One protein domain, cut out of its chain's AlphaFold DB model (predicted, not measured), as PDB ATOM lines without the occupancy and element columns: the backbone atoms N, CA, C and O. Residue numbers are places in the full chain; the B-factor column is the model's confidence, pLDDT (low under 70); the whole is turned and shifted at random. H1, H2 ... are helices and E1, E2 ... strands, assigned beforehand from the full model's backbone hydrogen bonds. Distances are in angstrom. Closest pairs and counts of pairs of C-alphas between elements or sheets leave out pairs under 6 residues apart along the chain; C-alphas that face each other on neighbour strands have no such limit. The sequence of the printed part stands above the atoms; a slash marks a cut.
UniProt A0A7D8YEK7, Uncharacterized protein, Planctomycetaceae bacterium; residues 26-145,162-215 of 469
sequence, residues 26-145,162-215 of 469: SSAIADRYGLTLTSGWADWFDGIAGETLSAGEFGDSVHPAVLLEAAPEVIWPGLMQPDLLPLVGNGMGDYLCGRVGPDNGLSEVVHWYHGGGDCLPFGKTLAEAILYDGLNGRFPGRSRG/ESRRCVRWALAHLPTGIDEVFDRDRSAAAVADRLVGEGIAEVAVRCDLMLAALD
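AT A GLANCE: This is residues 26 to 145 and 162 to 215 of the 469 residues of an uncharacterized protein of Planctomycetaceae bacterium (UniProt A0A7D8YEK7). What does the model look like at first sight? A strongly twisted sheet of four strands, E1 to E4, has helix H4 packed on one face near the middle of the whole, with H5 on H4's other side, away from the sheet. H1, H2 and H3 gather at one end of the long axis, and at the other end H8 packs on E4 and folds back against H7, with the short H6 next to H7. What is it built of, and how large is it? The printed part has 174 residues with eight named helices and four named strands, in the order H1 H2 H3 E1 E2 E3 E4 H4 H5 H6 H7 H8, a mixed class; the sheet order is E1 E2 E3 E4, all antiparallel. It is compact, with a radius of gyration of the C-alphas of 15.7 A and spans of 47 by 35 by 29 A.

HOW THE PARTS SIT: How do the first helices stand? H1, residues 26 to 33, and H2, residues 39 to 47, touch about perpendicular at 77 degrees, their closest C-alphas being those of Ser 26 and Ala 42, 4.8 A apart. H3, residues 64 to 67, is close to H1 but not clearly touching, with the closest C-alphas, of Ile 29 and Pro 64, 7.2 A apart. How is the sheet paired? E1, residues 84 to 89, E2, 95 to 100, E3, 106 to 112, and E4, 119 to 123, form a meander, each strand the antiparallel neighbour of the one before, and each step is a hairpin. Within hydrogen-bond range are N 87 and O 96 at 2.9 A for E1 and E2, N 97 and O 110 at 2.8 A for E2 and E3, and N 111 and O 120 at 2.8 A for E3 and E4. Which helices are on the sheet? H4, residues 126 to 136, is on one face, making two layers, helix over sheet; its height over the sheet is 8.7 A, and it lies over E3 and along the strands, at 22 degrees to E3 on the local plane. H8, residues 202 to 213, is on the sheet beside the strands, over none of them; the closest C-alphas of E4 and H8, of Phe 122 and Ala 204, are 5.4 A apart. How do the other helices meet, and what of the backbones? H5, residues 165 to 172, touches H4 at a steep tilt of 66 degrees, opposite ways, the closest C-alphas, of Ala 127 and Ala 170, being 4.1 A apart. H7, residues 188 to 197, touches residues 202 to 206 of H8 alone in a helical hairpin at a shallow tilt of 33 degrees, only just short of steep, closest at the C-alphas of Val 196 and Glu 202, 5.1 A; H6, residues 178 to 182, and H7 only just touch, with 3 pairs of C-alphas within 8 A, closest at Val 181 and Val 191, 5.5 A. Every O i to N i+4 pair is within hydrogen-bond range in H1, H2, H4, H5, H7 and H8; H6 has 0 of 1, with 2 of 2 O i to N i+3 pairs within range, and H3 is too short for an O i to N i+4 pair.

IN THESE COORDINATES: Where does the printed part begin? C-alpha 26, the first of H1, is at (-2.836, 11.738, -14.263). Which elements are longest? H8 measures 16.3 A from first to last C-alpha, E3 15.1 A, E2 14.9 A, H4 14.8 A and H7 14.0 A. Where do the sheet and the last helix lie? E1 begins at C-alpha 84, (-15.753, 15.732, -24.263), and H8 ends at C-alpha 213, (-10.329, 18.786, -54.107).

THE WHOLE: How far does it reach? The two C-alphas farthest apart are those of Ala 70 and Asp 185, at 48.6 A. Where is it cut, and which links are long? Residues 146 to 161 are not printed, and C-alphas 145 and 162 are 23.1 A apart across the cut, within the link H4 to H5. The links H2 to H3 and H3 to E1 are long, with 16 residues each. Where is confidence low? The mean pLDDT of the printed part is 92.3, and residues 54 to 55 and 141 to 145 are under 70.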
ATOM      1  N   SER A  26      -2.180  12.867 -13.604       97.25
ATOM      2  CA  SER A  26      -2.836  11.738 -14.263       97.25
ATOM      3  C   SER A  26      -3.736  10.936 -13.316       97.25
ATOM      4  O   SER A  26      -4.891  10.684 -13.649       97.25
ATOM      5  N   SER A  27      -3.254  10.594 -12.117       97.50
ATOM      6  CA  SER A  27      -4.030   9.870 -11.101       97.50
ATOM      7  C   SER A  27      -5.198  10.707 -10.595       97.50
ATOM      8  O   SER A  27      -6.311  10.204 -10.514       97.50
ATOM      9  N   ALA A  28      -4.977  11.994 -10.305       97.44
ATOM     10  CA  ALA A  28      -6.041  12.876  -9.834       97.44
ATOM     11  C   ALA A  28      -7.153  13.051 -10.885       97.44
ATOM     12  O   ALA A  28      -8.336  13.041 -10.545       97.44
ATOM     13  N   ILE A  29      -6.787  13.178 -12.164       98.12
ATOM     14  CA  ILE A  29      -7.732  13.260 -13.285       98.12
ATOM     15  C   ILE A  29      -8.466  11.929 -13.478       98.12
ATOM     16  O   ILE A  29      -9.691  11.929 -13.630       98.12
ATOM     17  N   ALA A  30      -7.747  10.804 -13.434       98.06
ATOM     18  CA  ALA A  30      -8.339   9.472 -13.513       98.06
ATOM     19  C   ALA A  30      -9.373   9.255 -12.404       98.06
ATOM     20  O   ALA A  30     -10.499   8.861 -12.696       98.06
ATOM     21  N   ASP A  31      -9.045   9.616 -11.164       98.12
ATOM     22  CA  ASP A  31      -9.948   9.497 -10.020       98.12
ATOM     23  C   ASP A  31     -11.147  10.451 -10.137       98.12
ATOM     24  O   ASP A  31     -12.295  10.040  -9.954       98.12
ATOM     25  N   ARG A  32     -10.912  11.726 -10.490       97.56
ATOM     26  CA  ARG A  32     -11.963  12.756 -10.598       97.56
ATOM     27  C   ARG A  32     -13.021  12.410 -11.634       97.56
ATOM     28  O   ARG A  32     -14.192  12.742 -11.427       97.56
ATOM     29  N   TYR A  33     -12.601  11.827 -12.752       98.31
ATOM     30  CA  TYR A  33     -13.465  11.533 -13.887       98.31
ATOM     31  C   TYR A  33     -13.739  10.043 -14.068       98.31
ATOM     32  O   TYR A  33     -14.447   9.711 -15.001       98.31
ATOM     33  N   GLY A  34     -13.220   9.147 -13.228       97.81
ATOM     34  CA  GLY A  34     -13.365   7.697 -13.403       97.81
ATOM     35  C   GLY A  34     -12.729   7.159 -14.691       97.81
ATOM     36  O   GLY A  34     -13.253   6.211 -15.271       97.81
ATOM     37  N   LEU A  35     -11.657   7.792 -15.181       98.25
ATOM     38  CA  LEU A  35     -11.036   7.465 -16.468       98.25
ATOM     39  C   LEU A  35     -10.028   6.317 -16.359       98.25
ATOM     40  O   LEU A  35      -9.209   6.267 -15.443       98.25
ATOM     41  N   THR A  36      -9.994   5.477 -17.391       97.94
ATOM     42  CA  THR A  36      -8.893   4.544 -17.651       97.94
ATOM     43  C   THR A  36      -7.888   5.214 -18.586       97.94
ATOM     44  O   THR A  36      -8.085   5.263 -19.802       97.94
ATOM     45  N   LEU A  37      -6.805   5.763 -18.031       97.38
ATOM     46  CA  LEU A  37      -5.772   6.438 -18.820       97.38
ATOM     47  C   LEU A  37      -4.741   5.443 -19.367       97.38
ATOM     48  O   LEU A  37      -4.229   4.587 -18.646       97.38
ATOM     49  N   THR A  38      -4.396   5.585 -20.647       96.88
ATOM     50  CA  THR A  38      -3.226   4.911 -21.228       96.88
ATOM     51  C   THR A  38      -1.939   5.595 -20.762       96.88
ATOM     52  O   THR A  38      -1.969   6.716 -20.251       96.88
ATOM     53  N   SER A  39      -0.784   4.960 -20.982       95.75
ATOM     54  CA  SER A  39       0.515   5.559 -20.647       95.75
ATOM     55  C   SER A  39       0.746   6.906 -21.338       95.75
ATOM     56  O   SER A  39       1.262   7.819 -20.706       95.75
ATOM     57  N   GLY A  40       0.321   7.059 -22.597       95.69
ATOM     58  CA  GLY A  40       0.432   8.328 -23.323       95.69
ATOM     59  C   GLY A  40      -0.416   9.443 -22.707       95.69
ATOM     60  O   GLY A  40       0.034  10.581 -22.607       95.69
ATOM     61  N   TRP A  41      -1.621   9.118 -22.225       96.44
ATOM     62  CA  TRP A  41      -2.471  10.082 -21.521       96.44
ATOM     63  C   TRP A  41      -1.927  10.446 -20.139       96.44
ATOM     64  O   TRP A  41      -1.970  11.613 -19.756       96.44
ATOM     65  N   ALA A  42      -1.390   9.472 -19.401       96.94
ATOM     66  CA  ALA A  42      -0.759   9.735 -18.114       96.94
ATOM     67  C   ALA A  42       0.468  10.650 -18.267       96.94
ATOM     68  O   ALA A  42       0.572  11.661 -17.576       96.94
ATOM     69  N   ASP A  43       1.333  10.350 -19.240       96.62
ATOM     70  CA  ASP A  43       2.518  11.153 -19.555       96.62
ATOM     71  C   ASP A  43       2.164  12.583 -19.998       96.62
ATOM     72  O   ASP A  43       2.843  13.532 -19.616       96.62
ATOM     73  N   TRP A  44       1.064  12.772 -20.737       96.12
ATOM     74  CA  TRP A  44       0.549  14.107 -21.054       96.12
ATOM     75  C   TRP A  44       0.238  14.921 -19.789       96.12
ATOM     76  O   TRP A  44       0.771  16.024 -19.620       96.12
ATOM     77  N   PHE A  45      -0.610  14.379 -18.905       96.88
ATOM     78  CA  PHE A  45      -1.076  15.086 -17.708       96.88
ATOM     79  C   PHE A  45       0.055  15.369 -16.719       96.88
ATOM     80  O   PHE A  45       0.108  16.461 -16.154       96.88
ATOM     81  N   ASP A  46       0.967  14.416 -16.534       96.06
ATOM     82  CA  ASP A  46       2.089  14.558 -15.604       96.06
ATOM     83  C   ASP A  46       3.263  15.354 -16.198       96.06
ATOM     84  O   ASP A  46       4.077  15.897 -15.451       96.06
ATOM     85  N   GLY A  47       3.361  15.423 -17.529       92.38
ATOM     86  CA  GLY A  47       4.514  15.972 -18.237       92.38
ATOM     87  C   GLY A  47       4.350  17.412 -18.715       92.38
ATOM     88  O   GLY A  47       5.147  18.270 -18.339       92.38
ATOM     89  N   ILE A  48       3.389  17.674 -19.609       91.75
ATOM     90  CA  ILE A  48       3.313  18.955 -20.344       91.75
ATOM     91  C   ILE A  48       1.939  19.636 -20.318       91.75
ATOM     92  O   ILE A  48       1.836  20.776 -20.762       91.75
ATOM     93  N   ALA A  49       0.904  19.006 -19.752       90.50
ATOM     94  CA  ALA A  49      -0.438  19.594 -19.671       90.50
ATOM     95  C   ALA A  49      -0.494  20.923 -18.888       90.50
ATOM     96  O   ALA A  49      -1.423  21.709 -19.061       90.50
ATOM     97  N   GLY A  50       0.486  21.190 -18.022       86.44
ATOM     98  CA  GLY A  50       0.584  22.445 -17.273       86.44
ATOM     99  C   GLY A  50       1.301  23.584 -18.003       86.44
ATOM    100  O   GLY A  50       1.523  24.632 -17.402       86.44
ATOM    101  N   GLU A  51       1.705  23.394 -19.259       86.56
ATOM    102  CA  GLU A  51       2.586  24.320 -19.975       86.56
ATOM    103  C   GLU A  51       1.899  25.006 -21.154       86.56
ATOM    104  O   GLU A  51       1.045  24.436 -21.830       86.56
ATOM    105  N   THR A  52       2.335  26.223 -21.476       80.69
ATOM    106  CA  THR A  52       1.967  26.879 -22.735       80.69
ATOM    107  C   THR A  52       2.700  26.200 -23.894       80.69
ATOM    108  O   THR A  52       3.931  26.194 -23.947       80.69
ATOM    109  N   LEU A  53       1.961  25.621 -24.842       75.38
ATOM    110  CA  LEU A  53       2.519  24.755 -25.887       75.38
ATOM    111  C   LEU A  53       3.040  25.542 -27.094       75.38
ATOM    112  O   LEU A  53       3.908  25.049 -27.814       75.38
ATOM    113  N   SER A  54       2.573  26.775 -27.309       62.47
ATOM    114  CA  SER A  54       3.006  27.678 -28.393       62.47
ATOM    115  C   SER A  54       3.105  27.011 -29.781       62.47
ATOM    116  O   SER A  54       4.030  27.286 -30.547       62.47
ATOM    117  N   ALA A  55       2.182  26.113 -30.147       63.66
ATOM    118  CA  ALA A  55       2.207  25.408 -31.433       63.66
ATOM    119  C   ALA A  55       0.886  25.497 -32.199       63.66
ATOM    120  O   ALA A  55      -0.173  25.498 -31.596       63.66
ATOM    121  N   GLY A  56       1.002  25.585 -33.531       74.62
ATOM    122  CA  GLY A  56      -0.124  25.526 -34.463       74.62
ATOM    123  C   GLY A  56      -1.264  26.499 -34.154       74.62
ATOM    124  O   GLY A  56      -1.027  27.675 -33.880       74.62
ATOM    125  N   GLU A  57      -2.494  26.020 -34.311       83.50
ATOM    126  CA  GLU A  57      -3.708  26.709 -33.873       83.50
ATOM    127  C   GLU A  57      -3.963  26.477 -32.375       83.50
ATOM    128  O   GLU A  57      -4.443  27.384 -31.706       83.50
ATOM    129  N   PHE A  58      -3.576  25.315 -31.833       89.12
ATOM    130  CA  PHE A  58      -3.840  24.895 -30.453       89.12
ATOM    131  C   PHE A  58      -2.603  25.037 -29.564       89.12
ATOM    132  O   PHE A  58      -1.811  24.105 -29.393       89.12
ATOM    133  N   GLY A  59      -2.442  26.226 -28.983       87.62
ATOM    134  CA  GLY A  59      -1.278  26.590 -28.171       87.62
ATOM    135  C   GLY A  59      -1.491  26.579 -26.656       87.62
ATOM    136  O   GLY A  59      -0.495  26.563 -25.924       87.62
ATOM    137  N   ASP A  60      -2.738  26.568 -26.183       91.06
ATOM    138  CA  ASP A  60      -3.076  26.845 -24.785       91.06
ATOM    139  C   ASP A  60      -3.501  25.567 -24.064       91.06
ATOM    140  O   ASP A  60      -4.664  25.168 -24.101       91.06
ATOM    141  N   SER A  61      -2.556  24.887 -23.413       94.25
ATOM    142  CA  SER A  61      -2.885  23.682 -22.650       94.25
ATOM    143  C   SER A  61      -3.835  23.993 -21.493       94.25
ATOM    144  O   SER A  61      -3.640  24.956 -20.749       94.25
ATOM    145  N   VAL A  62      -4.834  23.135 -21.298       95.94
ATOM    146  CA  VAL A  62      -5.709  23.185 -20.130       95.94
ATOM    147  C   VAL A  62      -4.968  22.566 -18.950       95.94
ATOM    148  O   VAL A  62      -4.751  21.354 -18.891       95.94
ATOM    149  N   HIS A  63      -4.601  23.405 -17.985       96.56
ATOM    150  CA  HIS A  63      -3.902  22.950 -16.790       96.56
ATOM    151  C   HIS A  63      -4.770  21.949 -15.991       96.56
ATOM    152  O   HIS A  63      -5.938  22.249 -15.725       96.56
ATOM    153  N   PRO A  64      -4.230  20.804 -15.514       97.38
ATOM    154  CA  PRO A  64      -5.015  19.782 -14.808       97.38
ATOM    155  C   PRO A  64      -5.801  20.306 -13.599       97.38
ATOM    156  O   PRO A  64      -6.931  19.890 -13.370       97.38
ATOM    157  N   ALA A  65      -5.241  21.265 -12.855       97.19
ATOM    158  CA  ALA A  65      -5.938  21.916 -11.741       97.19
ATOM    159  C   ALA A  65      -7.294  22.535 -12.136       97.19
ATOM    160  O   ALA A  65      -8.232  22.424 -11.355       97.19
ATOM    161  N   VAL A  66      -7.419  23.107 -13.342       97.69
ATOM    162  CA  VAL A  66      -8.687  23.667 -13.850       97.69
ATOM    163  C   VAL A  66      -9.717  22.556 -14.046       97.69
ATOM    164  O   VAL A  66     -10.874  22.699 -13.667       97.69
ATOM    165  N   LEU A  67      -9.298  21.408 -14.586       97.81
ATOM    166  CA  LEU A  67     -10.174  20.246 -14.777       97.81
ATOM    167  C   LEU A  67     -10.618  19.615 -13.445       97.81
ATOM    168  O   LEU A  67     -11.675  18.997 -13.368       97.81
ATOM    169  N   LEU A  68      -9.840  19.775 -12.374       97.81
ATOM    170  CA  LEU A  68     -10.192  19.256 -11.049       97.81
ATOM    171  C   LEU A  68     -11.219  20.123 -10.304       97.81
ATOM    172  O   LEU A  68     -11.742  19.689  -9.274       97.81
ATOM    173  N   GLU A  69     -11.543  21.312 -10.810       98.12
ATOM    174  CA  GLU A  69     -12.577  22.167 -10.232       98.12
ATOM    175  C   GLU A  69     -13.971  21.514 -10.296       98.12
ATOM    176  O   GLU A  69     -14.257  20.604 -11.083       98.12
ATOM    177  N   ALA A  70     -14.882  21.983  -9.440       96.62
ATOM    178  CA  ALA A  70     -16.260  21.490  -9.429       96.62
ATOM    179  C   ALA A  70     -17.010  21.850 -10.726       96.62
ATOM    180  O   ALA A  70     -17.799  21.045 -11.223       96.62
ATOM    181  N   ALA A  71     -16.732  23.036 -11.278       97.38
ATOM    182  CA  ALA A  71     -17.332  23.563 -12.498       97.38
ATOM    183  C   ALA A  71     -16.260  24.215 -13.404       97.38
ATOM    184  O   ALA A  71     -16.216  25.443 -13.489       97.38
ATOM    185  N   PRO A  72     -15.397  23.417 -14.069       97.75
ATOM    186  CA  PRO A  72     -14.282  23.930 -14.869       97.75
ATOM    187  C   PRO A  72     -14.733  24.932 -15.936       97.75
ATOM    188  O   PRO A  72     -15.621  24.634 -16.739       97.75
ATOM    189  N   GLU A  73     -14.105  26.109 -15.995       95.69
ATOM    190  CA  GLU A  73     -14.500  27.182 -16.925       95.69
ATOM    191  C   GLU A  73     -14.368  26.794 -18.410       95.69
ATOM    192  O   GLU A  73     -15.159  27.221 -19.252       95.69
ATOM    193  N   VAL A  74     -13.428  25.898 -18.716       96.25
ATOM    194  CA  VAL A  74     -13.122  25.419 -20.073       96.25
ATOM    195  C   VAL A  74     -14.183  24.489 -20.665       96.25
ATOM    196  O   VAL A  74     -14.197  24.264 -21.871       96.25
ATOM    197  N   ILE A  75     -15.088  23.940 -19.849       97.25
ATOM    198  CA  ILE A  75     -16.224  23.142 -20.332       97.25
ATOM    199  C   ILE A  75     -17.329  24.095 -20.784       97.25
ATOM    200  O   ILE A  75     -17.690  24.997 -20.040       97.25
ATOM    201  N   TRP A  76     -17.895  23.912 -21.978       94.94
ATOM    202  CA  TRP A  76     -18.981  24.755 -22.505       94.94
ATOM    203  C   TRP A  76     -20.300  23.977 -22.480       94.94
ATOM    204  O   TRP A  76     -20.674  23.362 -23.478       94.94
ATOM    205  N   PRO A  77     -21.003  23.936 -21.339       92.75
ATOM    206  CA  PRO A  77     -22.073  22.972 -21.138       92.75
ATOM    207  C   PRO A  77     -23.271  23.250 -22.056       92.75
ATOM    208  O   PRO A  77     -23.676  24.394 -22.255       92.75
ATOM    209  N   GLY A  78     -23.829  22.185 -22.633       90.62
ATOM    210  CA  GLY A  78     -24.925  22.241 -23.608       90.62
ATOM    211  C   GLY A  78     -24.467  22.467 -25.054       90.62
ATOM    212  O   GLY A  78     -25.019  21.855 -25.963       90.62
ATOM    213  N   LEU A  79     -23.421  23.268 -25.279       91.31
ATOM    214  CA  LEU A  79     -22.834  23.478 -26.613       91.31
ATOM    215  C   LEU A  79     -21.763  22.433 -26.950       91.31
ATOM    216  O   LEU A  79     -21.692  21.934 -28.070       91.31
ATOM    217  N   MET A  80     -20.941  22.091 -25.963       95.81
ATOM    218  CA  MET A  80     -19.985  20.996 -26.017       95.81
ATOM    219  C   MET A  80     -20.686  19.684 -25.698       95.81
ATOM    220  O   MET A  80     -21.563  19.616 -24.834       95.81
ATOM    221  N   GLN A  81     -20.304  18.636 -26.418       96.25
ATOM    222  CA  GLN A  81     -20.816  17.298 -26.196       96.25
ATOM    223  C   GLN A  81     -20.405  16.824 -24.786       96.25
ATOM    224  O   GLN A  81     -19.282  17.083 -24.341       96.25
ATOM    225  N   PRO A  82     -21.298  16.131 -24.063       96.94
ATOM    226  CA  PRO A  82     -21.144  15.827 -22.637       96.94
ATOM    227  C   PRO A  82     -20.105  14.741 -22.344       96.94
ATOM    228  O   PRO A  82     -19.833  14.436 -21.187       96.94
ATOM    229  N   ASP A  83     -19.550  14.137 -23.390       97.50
ATOM    230  CA  ASP A  83     -18.486  13.145 -23.351       97.50
ATOM    231  C   ASP A  83     -17.119  13.726 -23.761       97.50
ATOM    232  O   ASP A  83     -16.163  12.968 -23.909       97.50
ATOM    233  N   LEU A  84     -17.005  15.049 -23.932       98.25
ATOM    234  CA  LEU A  84     -15.753  15.732 -24.263       98.25
ATOM    235  C   LEU A  84     -15.104  16.380 -23.037       98.25
ATOM    236  O   LEU A  84     -15.738  17.150 -22.306       98.25
ATOM    237  N   LEU A  85     -13.820  16.075 -22.845       98.25
ATOM    238  CA  LEU A  85     -12.936  16.685 -21.857       98.25
ATOM    239  C   LEU A  85     -11.956  17.633 -22.576       98.25
ATOM    240  O   LEU A  85     -11.133  17.135 -23.345       98.25
ATOM    241  N   PRO A  86     -12.015  18.959 -22.361       98.00
ATOM    242  CA  PRO A  86     -11.096  19.914 -22.991       98.00
ATOM    243  C   PRO A  86      -9.642  19.699 -22.557       98.00
ATOM    244  O   PRO A  86      -9.377  19.539 -21.366       98.00
ATOM    245  N   LEU A  87      -8.701  19.710 -23.507       97.38
ATOM    246  CA  LEU A  87      -7.277  19.439 -23.250       97.38
ATOM    247  C   LEU A  87      -6.358  20.568 -23.713       97.38
ATOM    248  O   LEU A  87      -5.426  20.923 -22.999       97.38
ATOM    249  N   VAL A  88      -6.600  21.120 -24.904       96.25
ATOM    250  CA  VAL A  88      -5.792  22.208 -25.473       96.25
ATOM    251  C   VAL A  88      -6.715  23.179 -26.196       96.25
ATOM    252  O   VAL A  88      -7.460  22.762 -27.078       96.25
ATOM    253  N   GLY A  89      -6.689  24.451 -25.819       94.31
ATOM    254  CA  GLY A  89      -7.426  25.533 -26.462       94.31
ATOM    255  C   GLY A  89      -6.586  26.316 -27.474       94.31
ATOM    256  O   GLY A  89      -5.362  26.176 -27.549       94.31
ATOM    257  N   ASN A  90      -7.261  27.163 -28.251       90.00
ATOM    258  CA  ASN A  90      -6.638  28.122 -29.174       90.00
ATOM    259  C   ASN A  90      -6.775  29.592 -28.729       90.00
ATOM    260  O   ASN A  90      -6.572  30.496 -29.538       90.00
ATOM    261  N   GLY A  91      -7.222  29.840 -27.491       88.31
ATOM    262  CA  GLY A  91      -7.506  31.184 -26.967       88.31
ATOM    263  C   GLY A  91      -8.743  31.868 -27.571       88.31
ATOM    264  O   GLY A  91      -9.173  32.908 -27.081       88.31
ATOM    265  N   MET A  92      -9.358  31.268 -28.595       87.12
ATOM    266  CA  MET A  92     -10.518  31.798 -29.322       87.12
ATOM    267  C   MET A  92     -11.818  31.058 -28.992       87.12
ATOM    268  O   MET A  92     -12.861  31.369 -29.559       87.12
ATOM    269  N   GLY A  93     -11.761  30.097 -28.069       89.94
ATOM    270  CA  GLY A  93     -12.903  29.308 -27.614       89.94
ATOM    271  C   GLY A  93     -12.975  27.899 -28.197       89.94
ATOM    272  O   GLY A  93     -13.777  27.119 -27.698       89.94
ATOM    273  N   ASP A  94     -12.149  27.535 -29.183       93.00
ATOM    274  CA  ASP A  94     -12.109  26.157 -29.687       93.00
ATOM    275  C   ASP A  94     -11.159  25.295 -28.855       93.00
ATOM    276  O   ASP A  94     -10.179  25.792 -28.290       93.00
ATOM    277  N   TYR A  95     -11.431  23.991 -28.817       96.12
ATOM    278  CA  TYR A  95     -10.648  23.036 -28.038       96.12
ATOM    279  C   TYR A  95     -10.382  21.743 -28.807       96.12
ATOM    280  O   TYR A  95     -11.267  21.181 -29.453       96.12
ATOM    281  N   LEU A  96      -9.176  21.205 -28.635       97.25
ATOM    282  CA  LEU A  96      -8.926  19.775 -28.747       97.25
ATOM    283  C   LEU A  96      -9.404  19.111 -27.455       97.25
ATOM    284  O   LEU A  96      -8.898  19.393 -26.365       97.25
ATOM    285  N   CYS A  97     -10.375  18.220 -27.588       98.50
ATOM    286  CA  CYS A  97     -11.001  17.500 -26.494       98.50
ATOM    287  C   CYS A  97     -10.702  16.005 -26.591       98.50
ATOM    288  O   CYS A  97     -10.776  15.425 -27.673       98.50
ATOM    289  N   GLY A  98     -10.445  15.353 -25.461       98.50
ATOM    290  CA  GLY A  98     -10.500  13.898 -25.374       98.50
ATOM    291  C   GLY A  98     -11.957  13.446 -25.291       98.50
ATOM    292  O   GLY A  98     -12.694  13.927 -24.430       98.50
ATOM    293  N   ARG A  99     -12.386  12.533 -26.167       98.31
ATOM    294  CA  ARG A  99     -13.718  11.916 -26.093       98.31
ATOM    295  C   ARG A  99     -13.681  10.692 -25.192       98.31
ATOM    296  O   ARG A  99     -12.878   9.786 -25.412       98.31
ATOM    297  N   VAL A 100     -14.578  10.645 -24.214       98.38
ATOM    298  CA  VAL A 100     -14.728   9.507 -23.306       98.38
ATOM    299  C   VAL A 100     -15.538   8.394 -23.979       98.38
ATOM    300  O   VAL A 100     -16.693   8.579 -24.377       98.38
ATOM    301  N   GLY A 101     -14.934   7.215 -24.089       96.31
ATOM    302  CA  GLY A 101     -15.542   6.003 -24.625       96.31
ATOM    303  C   GLY A 101     -16.431   5.262 -23.614       96.31
ATOM    304  O   GLY A 101     -16.459   5.594 -22.427       96.31
ATOM    305  N   PRO A 102     -17.174   4.234 -24.065       94.88
ATOM    306  CA  PRO A 102     -17.956   3.371 -23.176       94.88
ATOM    307  C   PRO A 102     -17.079   2.486 -22.269       94.88
ATOM    308  O   PRO A 102     -17.562   1.934 -21.289       94.88
ATOM    309  N   ASP A 103     -15.786   2.362 -22.566       95.81
ATOM    310  CA  ASP A 103     -14.782   1.647 -21.771       95.81
ATOM    311  C   ASP A 103     -14.152   2.514 -20.662       95.81
ATOM    312  O   ASP A 103     -13.196   2.097 -20.008       95.81
ATOM    313  N   ASN A 104     -14.684   3.723 -20.446       97.88
ATOM    314  CA  ASN A 104     -14.127   4.756 -19.569       97.88
ATOM    315  C   ASN A 104     -12.735   5.263 -19.998       97.88
ATOM    316  O   ASN A 104     -12.095   5.996 -19.248       97.88
ATOM    317  N   GLY A 105     -12.253   4.901 -21.188       98.12
ATOM    318  CA  GLY A 105     -11.023   5.432 -21.762       98.12
ATOM    319  C   GLY A 105     -11.254   6.727 -22.540       98.12
ATOM    320  O   GLY A 105     -12.383   7.099 -22.859       98.12
ATOM    321  N   LEU A 106     -10.163   7.410 -22.886       97.81
ATOM    322  CA  LEU A 106     -10.175   8.472 -23.894       97.81
ATOM    323  C   LEU A 106      -9.945   7.838 -25.272       97.81
ATOM    324  O   LEU A 106      -8.824   7.436 -25.590       97.81
ATOM    325  N   SER A 107     -11.016   7.708 -26.057       95.81
ATOM    326  CA  SER A 107     -11.053   6.894 -27.280       95.81
ATOM    327  C   SER A 107     -10.547   7.617 -28.528       95.81
ATOM    328  O   SER A 107     -10.103   6.980 -29.481       95.81
ATOM    329  N   GLU A 108     -10.668   8.941 -28.552       97.50
ATOM    330  CA  GLU A 108     -10.200   9.795 -29.641       97.50
ATOM    331  C   GLU A 108     -10.000  11.232 -29.152       97.50
ATOM    332  O   GLU A 108     -10.478  11.618 -28.083       97.50
ATOM    333  N   VAL A 109      -9.316  12.030 -29.967       98.44
ATOM    334  CA  VAL A 109      -9.238  13.481 -29.841       98.44
ATOM    335  C   VAL A 109     -10.121  14.116 -30.897       98.44
ATOM    336  O   VAL A 109     -10.032  13.797 -32.084       98.44
ATOM    337  N   VAL A 110     -10.973  15.028 -30.458       97.88
ATOM    338  CA  VAL A 110     -11.945  15.743 -31.276       97.88
ATOM    339  C   VAL A 110     -11.637  17.221 -31.186       97.88
ATOM    340  O   VAL A 110     -11.499  17.759 -30.093       97.88
ATOM    341  N   HIS A 111     -11.571  17.890 -32.324       96.12
ATOM    342  CA  HIS A 111     -11.645  19.336 -32.345       96.12
ATOM    343  C   HIS A 111     -13.106  19.750 -32.234       96.12
ATOM    344  O   HIS A 111     -13.898  19.458 -33.133       96.12
ATOM    345  N   TRP A 112     -13.443  20.388 -31.117       96.31
ATOM    346  CA  TRP A 112     -14.727  21.020 -30.863       96.31
ATOM    347  C   TRP A 112     -14.665  22.526 -31.136       96.31
ATOM    348  O   TRP A 112     -13.756  23.209 -30.658       96.31
ATOM    349  N   TYR A 113     -15.661  23.032 -31.861       90.38
ATOM    350  CA  TYR A 113     -15.706  24.416 -32.330       90.38
ATOM    351  C   TYR A 113     -16.763  25.243 -31.598       90.38
ATOM    352  O   TYR A 113     -17.947  24.894 -31.605       90.38
ATOM    353  N   HIS A 114     -16.388  26.402 -31.057       88.19
ATOM    354  CA  HIS A 114     -17.310  27.238 -30.278       88.19
ATOM    355  C   HIS A 114     -18.403  27.905 -31.129       88.19
ATOM    356  O   HIS A 114     -19.507  28.147 -30.645       88.19
ATOM    357  N   GLY A 115     -18.115  28.191 -32.406       77.38
ATOM    358  CA  GLY A 115     -18.996  28.942 -33.315       77.38
ATOM    359  C   GLY A 115     -20.241  28.193 -33.810       77.38
ATOM    360  O   GLY A 115     -21.014  28.745 -34.589       77.38
ATOM    361  N   GLY A 116     -20.436  26.948 -33.379       74.12
ATOM    362  CA  GLY A 116     -21.571  26.110 -33.782       74.12
ATOM    363  C   GLY A 116     -21.664  24.767 -33.055       74.12
ATOM    364  O   GLY A 116     -22.629  24.038 -33.258       74.12
ATOM    365  N   GLY A 117     -20.688  24.435 -32.203       81.25
ATOM    366  CA  GLY A 117     -20.584  23.152 -31.507       81.25
ATOM    367  C   GLY A 117     -20.072  22.006 -32.384       81.25
ATOM    368  O   GLY A 117     -20.065  20.852 -31.942       81.25
ATOM    369  N   ASP A 118     -19.709  22.305 -33.636       89.94
ATOM    370  CA  ASP A 118     -19.236  21.331 -34.610       89.94
ATOM    371  C   ASP A 118     -18.073  20.505 -34.035       89.94
ATOM    372  O   ASP A 118     -17.341  20.933 -33.138       89.94
ATOM    373  N   CYS A 119     -17.866  19.321 -34.592       93.62
ATOM    374  CA  CYS A 119     -16.832  18.388 -34.189       93.62
ATOM    375  C   CYS A 119     -16.138  17.775 -35.400       93.62
ATOM    376  O   CYS A 119     -16.782  17.345 -36.360       93.62
ATOM    377  N   LEU A 120     -14.814  17.661 -35.316       95.44
ATOM    378  CA  LEU A 120     -14.006  16.879 -36.246       95.44
ATOM    379  C   LEU A 120     -13.097  15.925 -35.462       95.44
ATOM    380  O   LEU A 120     -12.323  16.397 -34.629       95.44
ATOM    381  N   PRO A 121     -13.121  14.609 -35.730       97.06
ATOM    382  CA  PRO A 121     -12.095  13.704 -35.222       97.06
ATOM    383  C   PRO A 121     -10.707  14.141 -35.706       97.06
ATOM    384  O   PRO A 121     -10.442  14.175 -36.908       97.06
ATOM    385  N   PHE A 122      -9.839  14.496 -34.763       95.19
ATOM    386  CA  PHE A 122      -8.504  15.055 -34.995       95.19
ATOM    387  C   PHE A 122      -7.376  14.034 -34.806       95.19
ATOM    388  O   PHE A 122      -6.268  14.263 -35.274       95.19
ATOM    389  N   GLY A 123      -7.648  12.894 -34.171       96.62
ATOM    390  CA  GLY A 123      -6.694  11.796 -33.996       96.62
ATOM    391  C   GLY A 123      -7.204  10.770 -32.990       96.62
ATOM    392  O   GLY A 123      -8.171  11.027 -32.281       96.62
ATOM    393  N   LYS A 124      -6.569   9.601 -32.903       96.75
ATOM    394  CA  LYS A 124      -6.853   8.629 -31.829       96.75
ATOM    395  C   LYS A 124      -6.165   9.006 -30.521       96.75
ATOM    396  O   LYS A 124      -6.633   8.647 -29.447       96.75
ATOM    397  N   THR A 125      -5.057   9.734 -30.616       97.38
ATOM    398  CA  THR A 125      -4.263  10.202 -29.478       97.38
ATOM    399  C   THR A 125      -4.009  11.701 -29.590       97.38
ATOM    400  O   THR A 125      -4.091  12.282 -30.675       97.38
ATOM    401  N   LEU A 126      -3.659  12.343 -28.473       96.88
ATOM    402  CA  LEU A 126      -3.277  13.757 -28.487       96.88
ATOM    403  C   LEU A 126      -1.986  14.010 -29.269       96.88
ATOM    404  O   LEU A 126      -1.860  15.052 -29.900       96.88
ATOM    405  N   ALA A 127      -1.064  13.045 -29.293       96.69
ATOM    406  CA  ALA A 127       0.147  13.141 -30.098       96.69
ATOM    407  C   ALA A 127      -0.175  13.263 -31.598       96.69
ATOM    408  O   ALA A 127       0.378  14.129 -32.275       96.69
ATOM    409  N   GLU A 128      -1.121  12.463 -32.106       97.56
ATOM    410  CA  GLU A 128      -1.595  12.582 -33.493       97.56
ATOM    411  C   GLU A 128      -2.209  13.961 -33.768       97.56
ATOM    412  O   GLU A 128      -1.886  14.583 -34.779       97.56
ATOM    413  N   ALA A 129      -3.055  14.453 -32.856       96.25
ATOM    414  CA  ALA A 129      -3.725  15.743 -33.005       96.25
ATOM    415  C   ALA A 129      -2.739  16.926 -32.974       96.25
ATOM    416  O   ALA A 129      -2.849  17.823 -33.808       96.25
ATOM    417  N   ILE A 130      -1.745  16.909 -32.076       94.44
ATOM    418  CA  ILE A 130      -0.679  17.924 -32.000       94.44
ATOM    419  C   ILE A 130       0.182  17.901 -33.267       94.44
ATOM    420  O   ILE A 130       0.482  18.958 -33.828       94.44
ATOM    421  N   LEU A 131       0.580  16.712 -33.736       94.12
ATOM    422  CA  LEU A 131       1.367  16.590 -34.965       94.12
ATOM    423  C   LEU A 131       0.587  17.153 -36.159       94.12
ATOM    424  O   LEU A 131       1.125  17.943 -36.938       94.12
ATOM    425  N   TYR A 132      -0.684  16.774 -36.287       94.25
ATOM    426  CA  TYR A 132      -1.555  17.276 -37.339       94.25
ATOM    427  C   TYR A 132      -1.750  18.791 -37.257       94.25
ATOM    428  O   TYR A 132      -1.606  19.457 -38.279       94.25
ATOM    429  N   ASP A 133      -2.010  19.358 -36.078       91.62
ATOM    430  CA  ASP A 133      -2.172  20.805 -35.918       91.62
ATOM    431  C   ASP A 133      -0.908  21.582 -36.322       91.62
ATOM    432  O   ASP A 133      -0.982  22.570 -37.054       91.62
ATOM    433  N   GLY A 134       0.277  21.081 -35.962       88.31
ATOM    434  CA  GLY A 134       1.545  21.669 -36.398       88.31
ATOM    435  C   GLY A 134       1.742  21.642 -37.921       88.31
ATOM    436  O   GLY A 134       2.352  22.550 -38.489       88.31
ATOM    437  N   LEU A 135       1.214  20.623 -38.602       89.00
ATOM    438  CA  LEU A 135       1.372  20.426 -40.047       89.00
ATOM    439  C   LEU A 135       0.218  20.968 -40.873       89.00
ATOM    440  O   LEU A 135       0.383  21.109 -42.087       89.00
ATOM    441  N   ASN A 136      -0.930  21.257 -40.260       84.56
ATOM    442  CA  ASN A 136      -2.158  21.530 -40.986       84.56
ATOM    443  C   ASN A 136      -1.896  22.637 -42.024       84.56
ATOM    444  O   ASN A 136      -2.179  22.421 -43.192       84.56
ATOM    445  N   GLY A 137      -1.166  23.713 -41.718       81.62
ATOM    446  CA  GLY A 137      -0.823  24.787 -42.658       81.62
ATOM    447  C   GLY A 137      -0.147  24.376 -43.970       81.62
ATOM    448  O   GLY A 137      -0.130  25.181 -44.895       81.62
ATOM    449  N   ARG A 138       0.377  23.151 -44.078       81.88
ATOM    450  CA  ARG A 138       0.956  22.601 -45.308       81.88
ATOM    451  C   ARG A 138      -0.081  22.111 -46.316       81.88
ATOM    452  O   ARG A 138       0.212  22.159 -47.507       81.88
ATOM    453  N   PHE A 139      -1.246  21.607 -45.890       82.25
ATOM    454  CA  PHE A 139      -2.208  21.041 -46.850       82.25
ATOM    455  C   PHE A 139      -2.806  22.127 -47.768       82.25
ATOM    456  O   PHE A 139      -3.002  23.271 -47.340       82.25
ATOM    457  N   PRO A 140      -3.080  21.810 -49.045       72.88
ATOM    458  CA  PRO A 140      -3.688  22.764 -49.970       72.88
ATOM    459  C   PRO A 140      -5.067  23.241 -49.480       72.88
ATOM    460  O   PRO A 140      -5.758  22.538 -48.747       72.88
ATOM    461  N   GLY A 141      -5.468  24.450 -49.885       66.75
ATOM    462  CA  GLY A 141      -6.764  25.052 -49.536       66.75
ATOM    463  C   GLY A 141      -6.648  26.389 -48.793       66.75
ATOM    464  O   GLY A 141      -5.569  26.803 -48.372       66.75
ATOM    465  N   ARG A 142      -7.771  27.113 -48.680       62.34
ATOM    466  CA  ARG A 142      -7.856  28.406 -47.972       62.34
ATOM    467  C   ARG A 142      -7.598  28.226 -46.463       62.34
ATOM    468  O   ARG A 142      -7.676  27.114 -45.952       62.34
ATOM    469  N   SER A 143      -7.344  29.337 -45.756       57.41
ATOM    470  CA  SER A 143      -7.416  29.425 -44.284       57.41
ATOM    471  C   SER A 143      -8.596  28.601 -43.770       57.41
ATOM    472  O   SER A 143      -9.742  28.916 -44.090       57.41
ATOM    473  N   ARG A 144      -8.297  27.549 -43.006       61.75
ATOM    474  CA  ARG A 144      -9.248  26.515 -42.563       61.75
ATOM    475  C   ARG A 144     -10.108  26.934 -41.380       61.75
ATOM    476  O   ARG A 144     -10.789  26.094 -40.810       61.75
ATOM    477  N   GLY A 145     -10.076  28.227 -41.057       55.69
ATOM    478  CA  GLY A 145     -10.948  28.832 -40.064       55.69
ATOM    479  C   GLY A 145     -12.411  28.532 -40.380       55.69
ATOM    480  O   GLY A 145     -12.863  28.647 -41.523       55.69
ATOM    481  N   GLU A 162       9.354  21.589 -35.353       77.12
ATOM    482  CA  GLU A 162       9.908  20.340 -34.809       77.12
ATOM    483  C   GLU A 162      10.701  20.516 -33.501       77.12
ATOM    484  O   GLU A 162      10.814  19.588 -32.705       77.12
ATOM    485  N   SER A 163      11.240  21.713 -33.237       78.38
ATOM    486  CA  SER A 163      11.999  22.002 -32.014       78.38
ATOM    487  C   SER A 163      11.103  22.322 -30.814       78.38
ATOM    488  O   SER A 163      11.554  22.268 -29.661       78.38
ATOM    489  N   ARG A 164       9.818  22.612 -31.058       83.75
ATOM    490  CA  ARG A 164       8.850  22.942 -30.006       83.75
ATOM    491  C   ARG A 164       8.631  21.739 -29.101       83.75
ATOM    492  O   ARG A 164       8.591  20.595 -29.547       83.75
ATOM    493  N   ARG A 165       8.513  21.986 -27.795       87.06
ATOM    494  CA  ARG A 165       8.451  20.912 -26.793       87.06
ATOM    495  C   ARG A 165       7.237  20.002 -26.981       87.06
ATOM    496  O   ARG A 165       7.404  18.792 -26.918       87.06
ATOM    497  N   CYS A 166       6.061  20.561 -27.259       89.12
ATOM    498  CA  CYS A 166       4.840  19.791 -27.510       89.12
ATOM    499  C   CYS A 166       4.946  18.895 -28.756       89.12
ATOM    500  O   CYS A 166       4.499  17.754 -28.728       89.12
ATOM    501  N   VAL A 167       5.610  19.365 -29.818       91.00
ATOM    502  CA  VAL A 167       5.866  18.568 -31.025       91.00
ATOM    503  C   VAL A 167       6.875  17.463 -30.728       91.00
ATOM    504  O   VAL A 167       6.636  16.319 -31.088       91.00
ATOM    505  N   ARG A 168       7.962  17.757 -30.004       92.00
ATOM    506  CA  ARG A 168       8.919  16.725 -29.564       92.00
ATOM    507  C   ARG A 168       8.269  15.669 -28.675       92.00
ATOM    508  O   ARG A 168       8.571  14.491 -28.828       92.00
ATOM    509  N   TRP A 169       7.375  16.087 -27.780       94.38
ATOM    510  CA  TRP A 169       6.557  15.178 -26.986       94.38
ATOM    511  C   TRP A 169       5.692  14.301 -27.894       94.38
ATOM    512  O   TRP A 169       5.789  13.083 -27.819       94.38
ATOM    513  N   ALA A 170       4.937  14.894 -28.823       95.12
ATOM    514  CA  ALA A 170       4.101  14.138 -29.753       95.12
ATOM    515  C   ALA A 170       4.920  13.128 -30.574       95.12
ATOM    516  O   ALA A 170       4.549  11.963 -30.658       95.12
ATOM    517  N   LEU A 171       6.072  13.535 -31.113       95.56
ATOM    518  CA  LEU A 171       6.974  12.661 -31.869       95.56
ATOM    519  C   LEU A 171       7.497  11.478 -31.039       95.56
ATOM    520  O   LEU A 171       7.697  10.403 -31.593       95.56
ATOM    521  N   ALA A 172       7.682  11.642 -29.726       96.06
ATOM    522  CA  ALA A 172       8.096  10.554 -28.837       96.06
ATOM    523  C   ALA A 172       6.999   9.491 -28.619       96.06
ATOM    524  O   ALA A 172       7.313   8.361 -28.250       96.06
ATOM    525  N   HIS A 173       5.733   9.840 -28.871       96.56
ATOM    526  CA  HIS A 173       4.565   8.956 -28.750       96.56
ATOM    527  C   HIS A 173       4.066   8.415 -30.099       96.56
ATOM    528  O   HIS A 173       3.061   7.706 -30.148       96.56
ATOM    529  N   LEU A 174       4.748   8.744 -31.199       96.94
ATOM    530  CA  LEU A 174       4.367   8.366 -32.560       96.94
ATOM    531  C   LEU A 174       5.399   7.417 -33.198       96.94
ATOM    532  O   LEU A 174       6.509   7.265 -32.680       96.94
ATOM    533  N   PRO A 175       5.054   6.749 -34.320       97.19
ATOM    534  CA  PRO A 175       5.976   5.857 -35.017       97.19
ATOM    535  C   PRO A 175       7.315   6.522 -35.358       97.19
ATOM    536  O   PRO A 175       7.373   7.681 -35.771       97.19
ATOM    537  N   THR A 176       8.411   5.770 -35.225       95.38
ATOM    538  CA  THR A 176       9.759   6.262 -35.541       95.38
ATOM    539  C   THR A 176       9.866   6.712 -36.999       95.38
ATOM    540  O   THR A 176       9.344   6.061 -37.904       95.38
ATOM    541  N   GLY A 177      10.582   7.815 -37.236       93.94
ATOM    542  CA  GLY A 177      10.781   8.368 -38.575       93.94
ATOM    543  C   GLY A 177       9.585   9.162 -39.094       93.94
ATOM    544  O   GLY A 177       9.559   9.496 -40.274       93.94
ATOM    545  N   ILE A 178       8.566   9.433 -38.269       96.38
ATOM    546  CA  ILE A 178       7.464  10.317 -38.660       96.38
ATOM    547  C   ILE A 178       7.891  11.786 -38.709       96.38
ATOM    548  O   ILE A 178       7.281  12.563 -39.426       96.38
ATOM    549  N   ASP A 179       8.958  12.171 -38.010       94.12
ATOM    550  CA  ASP A 179       9.531  13.521 -37.980       94.12
ATOM    551  C   ASP A 179       9.939  14.044 -39.366       94.12
ATOM    552  O   ASP A 179       9.907  15.250 -39.609       94.12
ATOM    553  N   GLU A 180      10.190  13.147 -40.324       93.56
ATOM    554  CA  GLU A 180      10.424  13.491 -41.730       93.56
ATOM    555  C   GLU A 180       9.284  14.313 -42.364       93.56
ATOM    556  O   GLU A 180       9.498  14.997 -43.362       93.56
ATOM    557  N   VAL A 181       8.065  14.277 -41.810       93.06
ATOM    558  CA  VAL A 181       6.928  15.088 -42.282       93.06
ATOM    559  C   VAL A 181       7.136  16.589 -42.080       93.06
ATOM    560  O   VAL A 181       6.378  17.376 -42.646       93.06
ATOM    561  N   PHE A 182       8.136  17.003 -41.298       90.25
ATOM    562  CA  PHE A 182       8.537  18.402 -41.155       90.25
ATOM    563  C   PHE A 182       9.549  18.854 -42.215       90.25
ATOM    564  O   PHE A 182       9.743  20.058 -42.387       90.25
ATOM    565  N   ASP A 183      10.097  17.927 -43.011       90.25
ATOM    566  CA  ASP A 183      10.968  18.253 -44.138       90.25
ATOM    567  C   ASP A 183      10.247  19.198 -45.111       90.25
ATOM    568  O   ASP A 183       9.163  18.902 -45.637       90.25
ATOM    569  N   ARG A 184      10.839  20.376 -45.320       85.31
ATOM    570  CA  ARG A 184      10.273  21.455 -46.138       85.31
ATOM    571  C   ARG A 184      10.279  21.121 -47.622       85.31
ATOM    572  O   ARG A 184       9.435  21.655 -48.339       85.31
ATOM    573  N   ASP A 185      11.161  20.228 -48.056       90.56
ATOM    574  CA  ASP A 185      11.273  19.830 -49.457       90.56
ATOM    575  C   ASP A 185      10.192  18.809 -49.845       90.56
ATOM    576  O   ASP A 185       9.911  18.598 -51.029       90.56
ATOM    577  N   ARG A 186       9.501  18.217 -48.860       92.12
ATOM    578  CA  ARG A 186       8.354  17.342 -49.117       92.12
ATOM    579  C   ARG A 186       7.135  18.122 -49.599       92.12
ATOM    580  O   ARG A 186       6.752  19.160 -49.058       92.12
ATOM    581  N   SER A 187       6.451  17.571 -50.594       91.94
ATOM    582  CA  SER A 187       5.173  18.120 -51.038       91.94
ATOM    583  C   SER A 187       4.082  17.897 -49.983       91.94
ATOM    584  O   SER A 187       4.137  16.957 -49.190       91.94
ATOM    585  N   ALA A 188       3.051  18.743 -49.994       90.56
ATOM    586  CA  ALA A 188       1.889  18.572 -49.123       90.56
ATOM    587  C   ALA A 188       1.188  17.216 -49.331       90.56
ATOM    588  O   ALA A 188       0.723  16.617 -48.366       90.56
ATOM    589  N   ALA A 189       1.159  16.722 -50.574       92.31
ATOM    590  CA  ALA A 189       0.624  15.404 -50.907       92.31
ATOM    591  C   ALA A 189       1.444  14.281 -50.255       92.31
ATOM    592  O   ALA A 189       0.874  13.429 -49.587       92.31
ATOM    593  N   ALA A 190       2.780  14.338 -50.338       94.88
ATOM    594  CA  ALA A 190       3.650  13.341 -49.713       94.88
ATOM    595  C   ALA A 190       3.523  13.325 -48.180       94.88
ATOM    596  O   ALA A 190       3.545  12.261 -47.565       94.88
ATOM    597  N   VAL A 191       3.356  14.497 -47.553       95.06
ATOM    598  CA  VAL A 191       3.057  14.590 -46.113       95.06
ATOM    599  C   VAL A 191       1.708  13.946 -45.798       95.06
ATOM    600  O   VAL A 191       1.616  13.159 -44.859       95.06
ATOM    601  N   ALA A 192       0.670  14.240 -46.583       95.62
ATOM    602  CA  ALA A 192      -0.660  13.682 -46.366       95.62
ATOM    603  C   ALA A 192      -0.676  12.153 -46.524       95.62
ATOM    604  O   ALA A 192      -1.214  11.460 -45.663       95.62
ATOM    605  N   ASP A 193      -0.031  11.633 -47.569       96.31
ATOM    606  CA  ASP A 193       0.111  10.195 -47.818       96.31
ATOM    607  C   ASP A 193       0.842   9.500 -46.669       96.31
ATOM    608  O   ASP A 193       0.430   8.424 -46.238       96.31
ATOM    609  N   ARG A 194       1.889  10.136 -46.127       97.19
ATOM    610  CA  ARG A 194       2.632   9.620 -44.974       97.19
ATOM    611  C   ARG A 194       1.754   9.523 -43.726       97.19
ATOM    612  O   ARG A 194       1.708   8.459 -43.118       97.19
ATOM    613  N   LEU A 195       1.035  10.592 -43.368       97.31
ATOM    614  CA  LEU A 195       0.146  10.589 -42.197       97.31
ATOM    615  C   LEU A 195      -0.992   9.571 -42.353       97.31
ATOM    616  O   LEU A 195      -1.250   8.786 -41.445       97.31
ATOM    617  N   VAL A 196      -1.634   9.539 -43.523       97.12
ATOM    618  CA  VAL A 196      -2.714   8.591 -43.831       97.12
ATOM    619  C   VAL A 196      -2.212   7.146 -43.827       97.12
ATOM    620  O   VAL A 196      -2.920   6.270 -43.334       97.12
ATOM    621  N   GLY A 197      -1.012   6.891 -44.353       97.31
ATOM    622  CA  GLY A 197      -0.387   5.568 -44.369       97.31
ATOM    623  C   GLY A 197      -0.119   5.012 -42.970       97.31
ATOM    624  O   GLY A 197      -0.302   3.820 -42.748       97.31
ATOM    625  N   GLU A 198       0.228   5.883 -42.021       97.88
ATOM    626  CA  GLU A 198       0.412   5.542 -40.601       97.88
ATOM    627  C   GLU A 198      -0.892   5.633 -39.782       97.88
ATOM    628  O   GLU A 198      -0.911   5.347 -38.588       97.88
ATOM    629  N   GLY A 199      -2.007   6.035 -40.403       97.00
ATOM    630  CA  GLY A 199      -3.292   6.223 -39.724       97.00
ATOM    631  C   GLY A 199      -3.330   7.398 -38.738       97.00
ATOM    632  O   GLY A 199      -4.247   7.467 -37.921       97.00
ATOM    633  N   ILE A 200      -2.368   8.319 -38.819       97.94
ATOM    634  CA  ILE A 200      -2.235   9.483 -37.939       97.94
ATOM    635  C   ILE A 200      -3.224  10.559 -38.373       97.94
ATOM    636  O   ILE A 200      -3.145  11.049 -39.503       97.94
ATOM    637  N   ALA A 201      -4.142  10.939 -37.476       97.06
ATOM    638  CA  ALA A 201      -5.137  11.986 -37.734       97.06
ATOM    639  C   ALA A 201      -5.903  11.788 -39.063       97.06
ATOM    640  O   ALA A 201      -6.292  12.752 -39.726       97.06
ATOM    641  N   GLU A 202      -6.112  10.529 -39.474       97.62
ATOM    642  CA  GLU A 202      -6.535  10.177 -40.837       97.62
ATOM    643  C   GLU A 202      -7.819  10.904 -41.265       97.62
ATOM    644  O   GLU A 202      -7.907  11.391 -42.392       97.62
ATOM    645  N   VAL A 203      -8.807  11.005 -40.370       97.69
ATOM    646  CA  VAL A 203     -10.089  11.672 -40.653       97.69
ATOM    647  C   VAL A 203      -9.881  13.155 -40.962       97.69
ATOM    648  O   VAL A 203     -10.406  13.642 -41.962       97.69
ATOM    649  N   ALA A 204      -9.087  13.861 -40.155       95.75
ATOM    650  CA  ALA A 204      -8.814  15.281 -40.346       95.75
ATOM    651  C   ALA A 204      -7.983  15.540 -41.613       95.75
ATOM    652  O   ALA A 204      -8.358  16.385 -42.427       95.75
ATOM    653  N   VAL A 205      -6.931  14.743 -41.854       96.31
ATOM    654  CA  VAL A 205      -6.112  14.838 -43.076       96.31
ATOM    655  C   VAL A 205      -6.970  14.621 -44.323       96.31
ATOM    656  O   VAL A 205      -6.921  15.416 -45.260       96.31
ATOM    657  N   ARG A 206      -7.807  13.577 -44.342       97.06
ATOM    658  CA  ARG A 206      -8.715  13.313 -45.467       97.06
ATOM    659  C   ARG A 206      -9.763  14.412 -45.636       97.06
ATOM    660  O   ARG A 206     -10.045  14.774 -46.772       97.06
ATOM    661  N   CYS A 207     -10.302  14.963 -44.546       95.94
ATOM    662  CA  CYS A 207     -11.220  16.103 -44.595       95.94
ATOM    663  C   CYS A 207     -10.586  17.295 -45.327       95.94
ATOM    664  O   CYS A 207     -11.201  17.882 -46.219       95.94
ATOM    665  N   ASP A 208      -9.325  17.605 -45.027       94.06
ATOM    666  CA  ASP A 208      -8.599  18.693 -45.684       94.06
ATOM    667  C   ASP A 208      -8.284  18.406 -47.154       94.06
ATOM    668  O   ASP A 208      -8.444  19.293 -47.993       94.06
ATOM    669  N   LEU A 209      -7.898  17.172 -47.493       95.19
ATOM    670  CA  LEU A 209      -7.707  16.760 -48.889       95.19
ATOM    671  C   LEU A 209      -9.009  16.863 -49.695       95.19
ATOM    672  O   LEU A 209      -8.994  17.340 -50.828       95.19
ATOM    673  N   MET A 210     -10.146  16.496 -49.099       95.94
ATOM    674  CA  MET A 210     -11.462  16.670 -49.716       95.94
ATOM    675  C   MET A 210     -11.789  18.144 -49.935       95.94
ATOM    676  O   MET A 210     -12.211  18.525 -51.023       95.94
ATOM    677  N   LEU A 211     -11.567  19.001 -48.937       94.00
ATOM    678  CA  LEU A 211     -11.798  20.439 -49.083       94.00
ATOM    679  C   LEU A 211     -10.888  21.070 -50.137       94.00
ATOM    680  O   LEU A 211     -11.326  21.990 -50.824       94.00
ATOM    681  N   ALA A 212      -9.659  20.575 -50.288       92.94
ATOM    682  CA  ALA A 212      -8.760  20.991 -51.356       92.94
ATOM    683  C   ALA A 212      -9.268  20.558 -52.739       92.94
ATOM    684  O   ALA A 212      -9.269  21.373 -53.660       92.94
ATOM    685  N   ALA A 213      -9.741  19.314 -52.874       94.75
ATOM    686  CA  ALA A 213     -10.329  18.786 -54.107       94.75
ATOM    687  C   ALA A 213     -11.617  19.533 -54.512       94.75
ATOM    688  O   ALA A 213     -11.877  19.762 -55.694       94.75
ATOM    689  N   LEU A 214     -12.399  19.972 -53.522       94.81
ATOM    690  CA  LEU A 214     -13.630  20.742 -53.704       94.81
ATOM    691  C   LEU A 214     -13.411  22.262 -53.733       94.81
ATOM    692  O   LEU A 214     -14.386  23.015 -53.818       94.81
ATOM    693  N   ASP A 215     -12.172  22.743 -53.644       92.38
ATOM    694  CA  ASP A 215     -11.904  24.175 -53.664       92.38
ATOM    695  C   ASP A 215     -12.155  24.765 -55.060       92.38
ATOM    696  O   ASP A 215     -11.939  24.127 -56.089       92.38
TER     697      ASP A 215